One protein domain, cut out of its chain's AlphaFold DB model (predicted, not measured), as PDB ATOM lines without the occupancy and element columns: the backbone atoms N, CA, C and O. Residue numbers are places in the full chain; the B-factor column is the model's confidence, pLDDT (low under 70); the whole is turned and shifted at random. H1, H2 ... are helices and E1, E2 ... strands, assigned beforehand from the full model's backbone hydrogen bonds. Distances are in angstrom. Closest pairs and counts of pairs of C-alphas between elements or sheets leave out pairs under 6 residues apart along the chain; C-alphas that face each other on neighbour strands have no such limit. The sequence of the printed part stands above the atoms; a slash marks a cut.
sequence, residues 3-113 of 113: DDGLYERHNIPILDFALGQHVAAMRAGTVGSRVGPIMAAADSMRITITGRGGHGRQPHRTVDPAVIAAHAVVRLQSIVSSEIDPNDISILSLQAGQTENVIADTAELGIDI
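Overview. This is residues 3 to 113 of the 113 residues of the protein "Putative Amidohydrolase" of Torrubiella hemipterigena (UniProt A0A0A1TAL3). With little regular structure, a long arm, residues 3 to 43, leads to two layers, antiparallel sheet E1-E3-E2 with H1 along one face. Of 111 printed residues, 38 are in E1, H1, E2 and E3, in order, class mixed. It is extended, radius of gyration of the C-alphas 21.9 A, spanning 64 by 40 by 31 A.

Arrangement. In E1, residues 44 to 50, N 47 is 2.8 A from O 109 of E3, residues 106 to 112. E2, residues 91 to 96, and E3 form a hairpin, N 93 and O 110 2.8 A apart. H1, residues 65 to 82, 26.0 A long, is on the sheet over E3 and E2, with 13 of 14 O i to N i+4 pairs within hydrogen-bond range. E1, H1 and E2 form a split strand-helix-strand unit, E3 between its strands, crossover right-handed.

Along the chain. E1 begins at C-alpha 44 (171.948, 174.495, 243.815); E3 ends at C-alpha 112 (172.943, 171.665, 240.664).

Size, cuts and confidence. The printed part has no cut; link E1 to H1 is long; residue 89 is under pLDDT 70.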
ATOM      1  N   ASP A   3     166.518 193.313 246.120       89.56
ATOM      2  CA  ASP A   3     165.093 193.571 246.376       89.56
ATOM      3  C   ASP A   3     164.706 193.464 247.863       89.56
ATOM      4  O   ASP A   3     163.668 193.974 248.268       89.56
ATOM      5  N   ASP A   4     165.567 192.876 248.708       89.88
ATOM      6  CA  ASP A   4     165.398 192.881 250.177       89.88
ATOM      7  C   ASP A   4     165.896 194.184 250.832       89.88
ATOM      8  O   ASP A   4     166.010 194.278 252.060       89.88
ATOM      9  N   GLY A   5     166.219 195.197 250.024       91.19
ATOM     10  CA  GLY A   5     166.624 196.518 250.487       91.19
ATOM     11  C   GLY A   5     168.114 196.638 250.788       91.19
ATOM     12  O   GLY A   5     168.483 197.382 251.692       91.19
ATOM     13  N   LEU A   6     168.993 195.944 250.057       90.62
ATOM     14  CA  LEU A   6     170.449 196.035 250.260       90.62
ATOM     15  C   LEU A   6     170.951 197.488 250.332       90.62
ATOM     16  O   LEU A   6     171.701 197.844 251.237       90.62
ATOM     17  N   TYR A   7     170.523 198.329 249.394       91.38
ATOM     18  CA  TYR A   7     170.987 199.715 249.310       91.38
ATOM     19  C   TYR A   7     170.262 200.630 250.301       91.38
ATOM     20  O   TYR A   7     170.887 201.464 250.946       91.38
ATOM     21  N   GLU A   8     168.956 200.434 250.479       91.56
ATOM     22  CA  GLU A   8     168.107 201.315 251.288       91.56
ATOM     23  C   GLU A   8     168.150 200.962 252.779       91.56
ATOM     24  O   GLU A   8     168.421 201.811 253.625       91.56
ATOM     25  N   ARG A   9     167.918 199.689 253.117       92.38
ATOM     26  CA  ARG A   9     167.846 199.196 254.499       92.38
ATOM     27  C   ARG A   9     169.211 199.149 255.166       92.38
ATOM     28  O   ARG A   9     169.313 199.391 256.367       92.38
ATOM     29  N   HIS A  10     170.244 198.811 254.399       89.75
ATOM     30  CA  HIS A  10     171.608 198.667 254.909       89.75
ATOM     31  C   HIS A  10     172.523 199.833 254.519       89.75
ATOM     32  O   HIS A  10     173.710 199.795 254.837       89.75
ATOM     33  N   ASN A  11     171.971 200.878 253.886       90.06
ATOM     34  CA  ASN A  11     172.676 202.100 253.495       90.06
ATOM     35  C   ASN A  11     173.976 201.816 252.716       90.06
ATOM     36  O   ASN A  11     175.003 202.469 252.925       90.06
ATOM     37  N   ILE A  12     173.940 200.795 251.854       90.38
ATOM     38  CA  ILE A  12     175.058 200.448 250.980       90.38
ATOM     39  C   ILE A  12     175.025 201.385 249.765       90.38
ATOM     40  O   ILE A  12     173.963 201.554 249.163       90.38
ATOM     41  N   PRO A  13     176.155 202.007 249.386       89.94
ATOM     42  CA  PRO A  13     176.205 202.873 248.218       89.94
ATOM     43  C   PRO A  13     176.009 202.079 246.922       89.94
ATOM     44  O   PRO A  13     176.495 200.954 246.779       89.94
ATOM     45  N   ILE A  14     175.324 202.696 245.959       89.88
ATOM     46  CA  ILE A  14     175.215 202.164 244.601       89.88
ATOM     47  C   ILE A  14     176.592 202.283 243.943       89.88
ATOM     48  O   ILE A  14     177.199 203.352 243.945       89.88
ATOM     49  N   LEU A  15     177.091 201.169 243.417       88.69
ATOM     50  CA  LEU A  15     178.393 201.101 242.766       88.69
ATOM     51  C   LEU A  15     178.278 201.567 241.313       88.69
ATOM     52  O   LEU A  15     177.385 201.116 240.598       88.69
ATOM     53  N   ASP A  16     179.229 202.381 240.853       92.38
ATOM     54  CA  ASP A  16     179.355 202.708 239.426       92.38
ATOM     55  C   ASP A  16     179.771 201.473 238.607       92.38
ATOM     56  O   ASP A  16     179.303 201.268 237.488       92.38
ATOM     57  N   PHE A  17     180.636 200.626 239.183       91.31
ATOM     58  CA  PHE A  17     181.123 199.388 238.574       91.31
ATOM     59  C   PHE A  17     181.386 198.306 239.628       91.31
ATOM     60  O   PHE A  17     181.884 198.589 240.717       91.31
ATOM     61  N   ALA A  18     181.132 197.048 239.263       88.81
ATOM     62  CA  ALA A  18     181.541 195.870 240.023       88.81
ATOM     63  C   ALA A  18     182.435 194.989 239.142       88.81
ATOM     64  O   ALA A  18     182.048 194.604 238.039       88.81
ATOM     65  N   LEU A  19     183.643 194.685 239.621       90.94
ATOM     66  CA  LEU A  19     184.621 193.861 238.909       90.94
ATOM     67  C   LEU A  19     184.841 192.555 239.675       90.94
ATOM     68  O   LEU A  19     184.995 192.567 240.895       90.94
ATOM     69  N   GLY A  20     184.890 191.438 238.952       89.62
ATOM     70  CA  GLY A  20     185.157 190.110 239.499       89.62
ATOM     71  C   GLY A  20     186.153 189.351 238.631       89.62
ATOM     72  O   GLY A  20     186.221 189.561 237.421       89.62
ATOM     73  N   GLN A  21     186.935 188.471 239.252       91.19
ATOM     74  CA  GLN A  21     187.867 187.579 238.564       91.19
ATOM     75  C   GLN A  21     187.802 186.184 239.180       91.19
ATOM     76  O   GLN A  21     187.611 186.046 240.387       91.19
ATOM     77  N   HIS A  22     187.997 185.158 238.357       91.31
ATOM     78  CA  HIS A  22     188.093 183.772 238.799       91.31
ATOM     79  C   HIS A  22     189.296 183.119 238.121       91.31
ATOM     80  O   HIS A  22     189.524 183.309 236.927       91.31
ATOM     81  N   VAL A  23     190.074 182.342 238.874       92.75
ATOM     82  CA  VAL A  23     191.155 181.542 238.291       92.75
ATOM     83  C   VAL A  23     190.529 180.426 237.459       92.75
ATOM     84  O   VAL A  23     189.683 179.686 237.953       92.75
ATOM     85  N   ALA A  24     190.935 180.306 236.201       89.62
ATOM     86  CA  ALA A  24     190.440 179.288 235.284       89.62
ATOM     87  C   ALA A  24     191.605 178.493 234.688       89.62
ATOM     88  O   ALA A  24     192.759 178.929 234.732       89.62
ATOM     89  N   ALA A  25     191.299 177.333 234.107       92.50
ATOM     90  CA  ALA A  25     192.261 176.503 233.390       92.50
ATOM     91  C   ALA A  25     192.672 177.166 232.058       92.50
ATOM     92  O   ALA A  25     192.246 176.773 230.976       92.50
ATOM     93  N   MET A  26     193.490 178.214 232.153       93.62
ATOM     94  CA  MET A  26     194.022 179.001 231.044       93.62
ATOM     95  C   MET A  26     195.547 179.062 231.126       93.62
ATOM     96  O   MET A  26     196.150 178.753 232.155       93.62
ATOM     97  N   ARG A  27     196.199 179.481 230.036       95.81
ATOM     98  CA  ARG A  27     197.651 179.684 230.030       95.81
ATOM     99  C   ARG A  27     198.044 180.647 231.155       95.81
ATOM    100  O   ARG A  27     197.518 181.756 231.238       95.81
ATOM    101  N   ALA A  28     198.999 180.241 231.986       96.19
ATOM    102  CA  ALA A  28     199.485 181.074 233.079       96.19
ATOM    103  C   ALA A  28     199.964 182.447 232.573       96.19
ATOM    104  O   ALA A  28     200.599 182.548 231.519       96.19
ATOM    105  N   GLY A  29     199.639 183.499 233.327       95.31
ATOM    106  CA  GLY A  29     199.951 184.886 232.969       95.31
ATOM    107  C   GLY A  29     199.023 185.508 231.920       95.31
ATOM    108  O   GLY A  29     199.330 186.585 231.420       95.31
ATOM    109  N   THR A  30     197.910 184.855 231.570       95.62
ATOM    110  CA  THR A  30     196.895 185.417 230.663       95.62
ATOM    111  C   THR A  30     195.631 185.830 231.414       95.62
ATOM    112  O   THR A  30     195.297 185.252 232.446       95.62
ATOM    113  N   VAL A  31     194.932 186.833 230.876       93.88
ATOM    114  CA  VAL A  31     193.620 187.288 231.352       93.88
ATOM    115  C   VAL A  31     192.665 187.273 230.164       93.88
ATOM    116  O   VAL A  31     192.947 187.878 229.131       93.88
ATOM    117  N   GLY A  32     191.551 186.559 230.306       91.38
ATOM    118  CA  GLY A  32     190.454 186.567 229.344       91.38
ATOM    119  C   GLY A  32     189.322 187.468 229.827       91.38
ATOM    120  O   GLY A  32     189.036 187.520 231.019       91.38
ATOM    121  N   SER A  33     188.663 188.165 228.904       91.94
ATOM    122  CA  SER A  33     187.410 188.872 229.184       91.94
ATOM    123  C   SER A  33     186.489 188.807 227.972       91.94
ATOM    124  O   SER A  33     186.940 188.597 226.843       91.94
ATOM    125  N   ARG A  34     185.189 188.970 228.209       88.62
ATOM    126  CA  ARG A  34     184.164 188.997 227.168       88.62
ATOM    127  C   ARG A  34     183.082 189.994 227.558       88.62
ATOM    128  O   ARG A  34     182.713 190.069 228.723       88.62
ATOM    129  N   VAL A  35     182.551 190.727 226.582       92.62
ATOM    130  CA  VAL A  35     181.336 191.529 226.778       92.62
ATOM    131  C   VAL A  35     180.123 190.593 226.799       92.62
ATOM    132  O   VAL A  35     179.975 189.745 225.913       92.62
ATOM    133  N   GLY A  36     179.256 190.744 227.799       88.31
ATOM    134  CA  GLY A  36     178.075 189.897 228.000       88.31
ATOM    135  C   GLY A  36     178.326 188.645 228.866       88.31
ATOM    136  O   GLY A  36     179.378 188.540 229.495       88.31
ATOM    137  N   PRO A  37     177.367 187.696 228.925       83.44
ATOM    138  CA  PRO A  37     177.348 186.608 229.922       83.44
ATOM    139  C   PRO A  37     178.514 185.603 229.829       83.44
ATOM    140  O   PRO A  37     178.510 184.728 228.976       83.44
ATOM    141  N   ILE A  38     179.533 185.669 230.684       85.06
ATOM    142  CA  ILE A  38     180.723 184.800 230.543       85.06
ATOM    143  C   ILE A  38     180.593 183.410 231.196       85.06
ATOM    144  O   ILE A  38     181.357 182.514 230.849       85.06
ATOM    145  N   MET A  39     179.633 183.224 232.104       79.44
ATOM    146  CA  MET A  39     179.372 181.975 232.831       79.44
ATOM    147  C   MET A  39     177.878 181.640 232.792       79.44
ATOM    148  O   MET A  39     177.055 182.545 232.630       79.44
ATOM    149  N   ALA A  40     177.552 180.354 232.937       76.88
ATOM    150  CA  ALA A  40     176.181 179.911 233.152       76.88
ATOM    151  C   ALA A  40     175.694 180.367 234.536       76.88
ATOM    152  O   ALA A  40     176.491 180.480 235.474       76.88
ATOM    153  N   ALA A  41     174.399 180.655 234.646       77.38
ATOM    154  CA  ALA A  41     173.756 180.709 235.952       77.38
ATOM    155  C   ALA A  41     173.760 179.294 236.553       77.38
ATOM    156  O   ALA A  41     173.795 178.326 235.801       77.38
ATOM    157  N   ALA A  42     173.770 179.199 237.881       77.94
ATOM    158  CA  ALA A  42     173.656 177.928 238.581       77.94
ATOM    159  C   ALA A  42     172.746 178.101 239.799       77.94
ATOM    160  O   ALA A  42     172.922 179.052 240.570       77.94
ATOM    161  N   ASP A  43     171.814 177.174 239.974       85.56
ATOM    162  CA  ASP A  43     170.958 177.026 241.138       85.56
ATOM    163  C   ASP A  43     171.228 175.668 241.793       85.56
ATOM    164  O   ASP A  43     170.968 174.600 241.234       85.56
ATOM    165  N   SER A  44     171.702 175.707 243.037       88.12
ATOM    166  CA  SER A  44     171.948 174.495 243.815       88.12
ATOM    167  C   SER A  44     170.837 174.263 244.836       88.12
ATOM    168  O   SER A  44     170.465 175.154 245.604       88.12
ATOM    169  N   MET A  45     170.355 173.026 244.927       90.44
ATOM    170  CA  MET A  45     169.369 172.600 245.917       90.44
ATOM    171  C   MET A  45     169.808 171.330 246.645       90.44
ATOM    172  O   MET A  45     170.486 170.456 246.102       90.44
ATOM    173  N   ARG A  46     169.382 171.216 247.905       94.94
ATOM    174  CA  ARG A  46     169.566 170.016 248.720       94.94
ATOM    175  C   ARG A  46     168.216 169.493 249.169       94.94
ATOM    176  O   ARG A  46     167.427 170.230 249.755       94.94
ATOM    177  N   ILE A  47     167.976 168.216 248.911       95.19
ATOM    178  CA  ILE A  47     166.734 167.529 249.243       95.19
ATOM    179  C   ILE A  47     167.056 166.457 250.276       95.19
ATOM    180  O   ILE A  47     167.825 165.537 250.007       95.19
ATOM    181  N   THR A  48     166.436 166.554 251.448       97.62
ATOM    182  CA  THR A  48     166.494 165.503 252.467       97.62
ATOM    183  C   THR A  48     165.244 164.639 252.362       97.62
ATOM    184  O   THR A  48     164.124 165.118 252.530       97.62
ATOM    185  N   ILE A  49     165.434 163.352 252.095       97.62
ATOM    186  CA  ILE A  49     164.375 162.345 252.082       97.62
ATOM    187  C   ILE A  49     164.348 161.685 253.453       97.62
ATOM    188  O   ILE A  49     165.318 161.043 253.855       97.62
ATOM    189  N   THR A  50     163.232 161.827 254.164       97.94
ATOM    190  CA  THR A  50     163.017 161.205 255.474       97.94
ATOM    191  C   THR A  50     162.250 159.897 255.323       97.94
ATOM    192  O   THR A  50     161.169 159.858 254.738       97.94
ATOM    193  N   GLY A  51     162.817 158.826 255.867       96.19
ATOM    194  CA  GLY A  51     162.216 157.505 255.955       96.19
ATOM    195  C   GLY A  51     162.070 157.062 257.410       96.19
ATOM    196  O   GLY A  51     161.750 157.847 258.301       96.19
ATOM    197  N   ARG A  52     162.291 155.770 257.640       97.38
ATOM    198  CA  ARG A  52     162.354 155.160 258.968       97.38
ATOM    199  C   ARG A  52     163.396 154.058 258.937       97.38
ATOM    200  O   ARG A  52     163.164 153.034 258.293       97.38
ATOM    201  N   GLY A  53     164.493 154.259 259.646       95.81
ATOM    202  CA  GLY A  53     165.616 153.345 259.709       95.81
ATOM    203  C   GLY A  53     165.336 152.085 260.522       95.81
ATOM    204  O   GLY A  53     164.268 151.895 261.115       95.81
ATOM    205  N   GLY A  54     166.317 151.188 260.536       95.44
ATOM    206  CA  GLY A  54     166.246 149.954 261.307       95.44
ATOM    207  C   GLY A  54     167.273 148.912 260.888       95.44
ATOM    208  O   GLY A  54     168.146 149.144 260.056       95.44
ATOM    209  N   HIS A  55     167.164 147.725 261.479       95.62
ATOM    210  CA  HIS A  55     168.056 146.617 261.160       95.62
ATOM    211  C   HIS A  55     167.830 146.151 259.711       95.62
ATOM    212  O   HIS A  55     166.701 145.819 259.350       95.62
ATOM    213  N   GLY A  56     168.886 146.019 258.898       90.81
ATOM    214  CA  GLY A  56     168.776 145.663 257.470       90.81
ATOM    215  C   GLY A  56     168.114 144.307 257.193       90.81
ATOM    216  O   GLY A  56     167.549 144.076 256.132       90.81
ATOM    217  N   ARG A  57     168.101 143.416 258.190       94.38
ATOM    218  CA  ARG A  57     167.356 142.134 258.160       94.38
ATOM    219  C   ARG A  57     165.851 142.244 258.451       94.38
ATOM    220  O   ARG A  57     165.155 141.235 258.388       94.38
ATOM    221  N   GLN A  58     165.341 143.421 258.805       95.38
ATOM    222  CA  GLN A  58     163.925 143.651 259.114       95.38
ATOM    223  C   GLN A  58     163.318 144.770 258.245       95.38
ATOM    224  O   GLN A  58     162.683 145.676 258.783       95.38
ATOM    225  N   PRO A  59     163.445 144.713 256.903       94.81
ATOM    226  CA  PRO A  59     163.006 145.803 256.025       94.81
ATOM    227  C   PRO A  59     161.486 146.038 256.059       94.81
ATOM    228  O   PRO A  59     161.011 147.146 255.867       94.81
ATOM    229  N   HIS A  60     160.689 145.022 256.402       96.31
ATOM    230  CA  HIS A  60     159.238 145.166 256.591       96.31
ATOM    231  C   HIS A  60     158.856 146.092 257.767       96.31
ATOM    232  O   HIS A  60     157.689 146.443 257.930       96.31
ATOM    233  N   ARG A  61     159.824 146.471 258.613       96.69
ATOM    234  CA  ARG A  61     159.657 147.419 259.723       96.69
ATOM    235  C   ARG A  61     160.289 148.780 259.437       96.69
ATOM    236  O   ARG A  61     160.345 149.597 260.351       96.69
ATOM    237  N   THR A  62     160.751 149.041 258.221       97.25
ATOM    238  CA  THR A  62     161.431 150.287 257.848       97.25
ATOM    239  C   THR A  62     160.695 150.982 256.704       97.25
ATOM    240  O   THR A  62     159.741 150.449 256.137       97.25
ATOM    241  N   VAL A  63     161.090 152.219 256.422       97.56
ATOM    242  CA  VAL A  63     160.778 152.930 255.178       97.56
ATOM    243  C   VAL A  63     162.128 153.382 254.656       97.56
ATOM    244  O   VAL A  63     162.712 154.288 255.236       97.56
ATOM    245  N   ASP A  64     162.658 152.698 253.647       97.00
ATOM    246  CA  ASP A  64     164.048 152.870 253.226       97.00
ATOM    247  C   ASP A  64     164.221 154.135 252.357       97.00
ATOM    248  O   ASP A  64     163.794 154.145 251.194       97.00
ATOM    249  N   PRO A  65     164.844 155.210 252.879       97.25
ATOM    250  CA  PRO A  65     165.027 156.441 252.124       97.25
ATOM    251  C   PRO A  65     166.063 156.290 251.004       97.25
ATOM    252  O   PRO A  65     166.001 157.050 250.041       97.25
ATOM    253  N   ALA A  66     166.980 155.316 251.073       95.62
ATOM    254  CA  ALA A  66     167.964 155.078 250.018       95.62
ATOM    255  C   ALA A  66     167.285 154.554 248.746       95.62
ATOM    256  O   ALA A  66     167.595 155.006 247.645       95.62
ATOM    257  N   VAL A  67     166.308 153.655 248.899       96.00
ATOM    258  CA  VAL A  67     165.507 153.139 247.776       96.00
ATOM    259  C   VAL A  67     164.662 154.253 247.156       96.00
ATOM    260  O   VAL A  67     164.634 154.398 245.933       96.00
ATOM    261  N   ILE A  68     164.012 155.075 247.985       97.00
ATOM    262  CA  ILE A  68     163.232 156.232 247.514       97.00
ATOM    263  C   ILE A  68     164.136 157.202 246.741       97.00
ATOM    264  O   ILE A  68     163.799 157.599 245.625       97.00
ATOM    265  N   ALA A  69     165.302 157.535 247.301       96.38
ATOM    266  CA  ALA A  69     166.289 158.399 246.667       96.38
ATOM    267  C   ALA A  69     166.754 157.829 245.320       96.38
ATOM    268  O   ALA A  69     166.755 158.550 244.329       96.38
ATOM    269  N   ALA A  70     167.067 156.534 245.243       95.31
ATOM    270  CA  ALA A  70     167.494 155.890 244.003       95.31
ATOM    271  C   ALA A  70     166.434 155.998 242.892       95.31
ATOM    272  O   ALA A  70     166.763 156.330 241.753       95.31
ATOM    273  N   HIS A  71     165.154 155.785 243.214       95.81
ATOM    274  CA  HIS A  71     164.072 155.981 242.246       95.81
ATOM    275  C   HIS A  71     163.932 157.442 241.808       95.81
ATOM    276  O   HIS A  71     163.724 157.699 240.618       95.81
ATOM    277  N   ALA A  72     164.082 158.390 242.736       94.31
ATOM    278  CA  ALA A  72     164.087 159.811 242.407       94.31
ATOM    279  C   ALA A  72     165.231 160.151 241.442       94.31
ATOM    280  O   ALA A  72     164.988 160.805 240.434       94.31
ATOM    281  N   VAL A  73     166.441 159.633 241.680       92.88
ATOM    282  CA  VAL A  73     167.593 159.817 240.784       92.88
ATOM    283  C   VAL A  73     167.303 159.305 239.381       92.88
ATOM    284  O   VAL A  73     167.485 160.047 238.421       92.88
ATOM    285  N   VAL A  74     166.807 158.072 239.241       91.88
ATOM    286  CA  VAL A  74     166.484 157.513 237.916       91.88
ATOM    287  C   VAL A  74     165.479 158.400 237.180       91.88
ATOM    288  O   VAL A  74     165.629 158.645 235.983       91.88
ATOM    289  N   ARG A  75     164.468 158.918 237.886       91.00
ATOM    290  CA  ARG A  75     163.473 159.800 237.274       91.00
ATOM    291  C   ARG A  75     164.054 161.166 236.912       91.00
ATOM    292  O   ARG A  75     163.797 161.638 235.809       91.00
ATOM    293  N   LEU A  76     164.838 161.782 237.791       88.69
ATOM    294  CA  LEU A  76     165.454 163.086 237.540       88.69
ATOM    295  C   LEU A  76     166.421 163.031 236.354       88.69
ATOM    296  O   LEU A  76     166.367 163.906 235.495       88.69
ATOM    297  N   GLN A  77     167.193 161.949 236.210       83.44
ATOM    298  CA  GLN A  77     168.078 161.805 235.052       83.44
ATOM    299  C   GLN A  77     167.333 161.684 233.725       83.44
ATOM    300  O   GLN A  77     167.877 162.095 232.704       83.44
ATOM    301  N   SER A  78     166.080 161.213 233.718       83.38
ATOM    302  CA  SER A  78     165.271 161.252 232.493       83.38
ATOM    303  C   SER A  78     164.932 162.682 232.051       83.38
ATOM    304  O   SER A  78     164.941 162.953 230.853       83.38
ATOM    305  N   ILE A  79     164.739 163.608 232.997       82.88
ATOM    306  CA  ILE A  79     164.497 165.032 232.715       82.88
ATOM    307  C   ILE A  79     165.784 165.670 232.188       82.88
ATOM    308  O   ILE A  79     165.785 166.252 231.108       82.88
ATOM    309  N   VAL A  80     166.908 165.464 232.885       78.25
ATOM    310  CA  VAL A  80     168.233 165.952 232.459       78.25
ATOM    311  C   VAL A  80     168.604 165.453 231.059       78.25
ATOM    312  O   VAL A  80     169.211 166.168 230.273       78.25
ATOM    313  N   SER A  81     168.230 164.225 230.699       74.31
ATOM    314  CA  SER A  81     168.571 163.680 229.381       74.31
ATOM    315  C   SER A  81     167.673 164.142 228.232       74.31
ATOM    316  O   SER A  81     168.017 163.903 227.077       74.31
ATOM    317  N   SER A  82     166.485 164.686 228.511       74.94
ATOM    318  CA  SER A  82     165.444 164.853 227.480       74.94
ATOM    319  C   SER A  82     164.722 166.197 227.488       74.94
ATOM    320  O   SER A  82     164.096 166.525 226.485       74.94
ATOM    321  N   GLU A  83     164.782 166.956 228.580       82.06
ATOM    322  CA  GLU A  83     163.970 168.165 228.771       82.06
ATOM    323  C   GLU A  83     164.797 169.441 228.987       82.06
ATOM    324  O   GLU A  83     164.269 170.525 228.753       82.06
ATOM    325  N   ILE A  84     166.069 169.344 229.395       79.56
ATOM    326  CA  ILE A  84     166.945 170.519 229.568       79.56
ATOM    327  C   ILE A  84     167.737 170.829 228.290       79.56
ATOM    328  O   ILE A  84     167.985 169.938 227.471       79.56
ATOM    329  N   ASP A  85     168.140 172.091 228.120       77.94
ATOM    330  CA  ASP A  85     169.034 172.478 227.027       77.94
ATOM    331  C   ASP A  85     170.377 171.742 227.196       77.94
ATOM    332  O   ASP A  85     170.926 171.717 228.296       77.94
ATOM    333  N   PRO A  86     170.944 171.133 226.140       71.12
ATOM    334  CA  PRO A  86     172.220 170.421 226.235       71.12
ATOM    335  C   PRO A  86     173.416 171.312 226.614       71.12
ATOM    336  O   PRO A  86     174.492 170.784 226.895       71.12
ATOM    337  N   ASN A  87     173.264 172.640 226.579       74.44
ATOM    338  CA  ASN A  87     174.267 173.589 227.061       74.44
ATOM    339  C   ASN A  87     174.145 173.890 228.564       74.44
ATOM    340  O   ASN A  87     175.076 174.479 229.119       74.44
ATOM    341  N   ASP A  88     173.050 173.484 229.212       74.81
ATOM    342  CA  ASP A  88     172.869 173.608 230.656       74.81
ATOM    343  C   ASP A  88     173.514 172.411 231.367       74.81
ATOM    344  O   ASP A  88     173.465 171.263 230.913       74.81
ATOM    345  N   ILE A  89     174.173 172.679 232.494       68.56
ATOM    346  CA  ILE A  89     174.869 171.654 233.270       68.56
ATOM    347  C   ILE A  89     173.944 171.219 234.394       68.56
ATOM    348  O   ILE A  89     173.659 172.007 235.281       68.56
ATOM    349  N   SER A  90     173.553 169.943 234.415       78.94
ATOM    350  CA  SER A  90     172.878 169.370 235.579       78.94
ATOM    351  C   SER A  90     173.719 168.287 236.242       78.94
ATOM    352  O   SER A  90     174.109 167.297 235.614       78.94
ATOM    353  N   ILE A  91     173.998 168.469 237.533       81.81
ATOM    354  CA  ILE A  91     174.736 167.517 238.362       81.81
ATOM    355  C   ILE A  91     173.814 167.008 239.464       81.81
ATOM    356  O   ILE A  91     173.150 167.783 240.149       81.81
ATOM    357  N   LEU A  92     173.823 165.691 239.678       87.62
ATOM    358  CA  LEU A  92     173.101 165.051 240.769       87.62
ATOM    359  C   LEU A  92     174.054 164.235 241.646       87.62
ATOM    360  O   LEU A  92     174.862 163.445 241.160       87.62
ATOM    361  N   SER A  93     173.908 164.389 242.957       91.88
ATOM    362  CA  SER A  93     174.587 163.605 243.987       91.88
ATOM    363  C   SER A  93     173.567 162.932 244.904       91.88
ATOM    364  O   SER A  93     172.490 163.472 245.148       91.88
ATOM    365  N   LEU A  94     173.913 161.749 245.416       94.69
ATOM    366  CA  LEU A  94     173.113 160.990 246.377       94.69
ATOM    367  C   LEU A  94     174.013 160.514 247.511       94.69
ATOM    368  O   LEU A  94     175.091 159.975 247.256       94.69
ATOM    369  N   GLN A  95     173.555 160.671 248.750       96.50
ATOM    370  CA  GLN A  95     174.159 160.095 249.950       96.50
ATOM    371  C   GLN A  95     173.076 159.429 250.804       96.50
ATOM    372  O   GLN A  95     172.073 160.053 251.140       96.50
ATOM    373  N   ALA A  96     173.262 158.160 251.165       95.00
ATOM    374  CA  ALA A  96     172.330 157.436 252.025       95.00
ATOM    375  C   ALA A  96     173.051 156.328 252.801       95.00
ATOM    376  O   ALA A  96     173.806 155.551 252.217       95.00
ATOM    377  N   GLY A  97     172.783 156.233 254.105       90.25
ATOM    378  CA  GLY A  97     173.406 155.236 254.978       90.25
ATOM    379  C   GLY A  97     174.883 155.490 255.286       90.25
ATOM    380  O   GLY A  97     175.529 156.364 254.717       90.25
ATOM    381  N   GLN A  98     175.389 154.744 256.268       89.25
ATOM    382  CA  GLN A  98     176.783 154.798 256.745       89.25
ATOM    383  C   GLN A  98     177.355 153.395 257.035       89.25
ATOM    384  O   GLN A  98     178.548 153.250 257.286       89.25
ATOM    385  N   THR A  99     176.516 152.353 257.042       89.88
ATOM    386  CA  THR A  99     176.897 150.972 257.380       89.88
ATOM    387  C   THR A  99     176.019 150.000 256.598       89.88
ATOM    388  O   THR A  99     174.834 150.248 256.396       89.88
ATOM    389  N   GLU A 100     176.583 148.876 256.173       90.38
ATOM    390  CA  GLU A 100     175.981 147.907 255.252       90.38
ATOM    391  C   GLU A 100     174.792 147.117 255.825       90.38
ATOM    392  O   GLU A 100     174.013 146.538 255.070       90.38
ATOM    393  N   ASN A 101     174.636 147.067 257.151       93.81
ATOM    394  CA  ASN A 101     173.605 146.276 257.832       93.81
ATOM    395  C   ASN A 101     172.512 147.119 258.516       93.81
ATOM    396  O   ASN A 101     171.667 146.556 259.224       93.81
ATOM    397  N   VAL A 102     172.502 148.436 258.298       95.81
ATOM    398  CA  VAL A 102     171.531 149.378 258.869       95.81
ATOM    399  C   VAL A 102     170.836 150.141 257.745       95.81
ATOM    400  O   VAL A 102     171.483 150.747 256.898       95.81
ATOM    401  N   ILE A 103     169.505 150.142 257.767       96.88
ATOM    402  CA  ILE A 103     168.692 151.022 256.924       96.88
ATOM    403  C   ILE A 103     168.660 152.394 257.599       96.88
ATOM    404  O   ILE A 103     168.338 152.482 258.786       96.88
ATOM    405  N   ALA A 104     169.014 153.442 256.859       96.50
ATOM    406  CA  ALA A 104     169.107 154.807 257.370       96.50
ATOM    407  C   ALA A 104     167.731 155.446 257.617       96.50
ATOM    408  O   ALA A 104     166.745 155.080 256.979       96.50
ATOM    409  N   ASP A 105     167.679 156.449 258.494       97.00
ATOM    410  CA  ASP A 105     166.488 157.291 258.673       97.00
ATOM    411  C   ASP A 105     166.333 158.337 257.566       97.00
ATOM    412  O   ASP A 105     165.220 158.779 257.283       97.00
ATOM    413  N   THR A 106     167.433 158.727 256.919       97.69
ATOM    414  CA  THR A 106     167.433 159.757 255.879       97.69
ATOM    415  C   THR A 106     168.362 159.428 254.714       97.69
ATOM    416  O   THR A 106     169.340 158.694 254.859       97.69
ATOM    417  N   ALA A 107     168.072 160.034 253.565       97.69
ATOM    418  CA  ALA A 107     168.969 160.156 252.420       97.69
ATOM    419  C   ALA A 107     169.024 161.626 251.978       97.69
ATOM    420  O   ALA A 107     168.039 162.351 252.122       97.69
ATOM    421  N   GLU A 108     170.153 162.067 251.439       97.69
ATOM    422  CA  GLU A 108     170.326 163.405 250.878       97.69
ATOM    423  C   GLU A 108     170.581 163.324 249.373       97.69
ATOM    424  O   GLU A 108     171.396 162.524 248.909       97.69
ATOM    425  N   LEU A 109     169.895 164.181 248.620       95.06
ATOM    426  CA  LEU A 109     170.174 164.453 247.217       95.06
ATOM    427  C   LEU A 109     170.666 165.892 247.081       95.06
ATOM    428  O   LEU A 109     170.010 166.819 247.560       95.06
ATOM    429  N   GLY A 110     171.804 166.083 246.427       93.44
ATOM    430  CA  GLY A 110     172.260 167.398 245.981       93.44
ATOM    431  C   GLY A 110     172.034 167.525 244.484       93.44
ATOM    432  O   GLY A 110     172.416 166.617 243.746       93.44
ATOM    433  N   ILE A 111     171.420 168.619 244.053       89.75
ATOM    434  CA  ILE A 111     171.162 168.922 242.646       89.75
ATOM    435  C   ILE A 111     171.745 170.302 242.354       89.75
ATOM    436  O   ILE A 111     171.568 171.219 243.155       89.75
ATOM    437  N   ASP A 112     172.430 170.419 241.227       87.44
ATOM    438  CA  ASP A 112     172.943 171.665 240.664       87.44
ATOM    439  C   ASP A 112     172.423 171.751 239.225       87.44
ATOM    440  O   ASP A 112     172.528 170.752 238.502       87.44
ATOM    441  N   ILE A 113     171.792 172.865 238.856       83.06
ATOM    442  CA  ILE A 113     171.231 173.135 237.517       83.06
ATOM    443  C   ILE A 113     171.627 174.519 237.027       83.06
ATOM    444  O   ILE A 113     171.786 175.403 237.892       83.06
TER     445      ILE A 113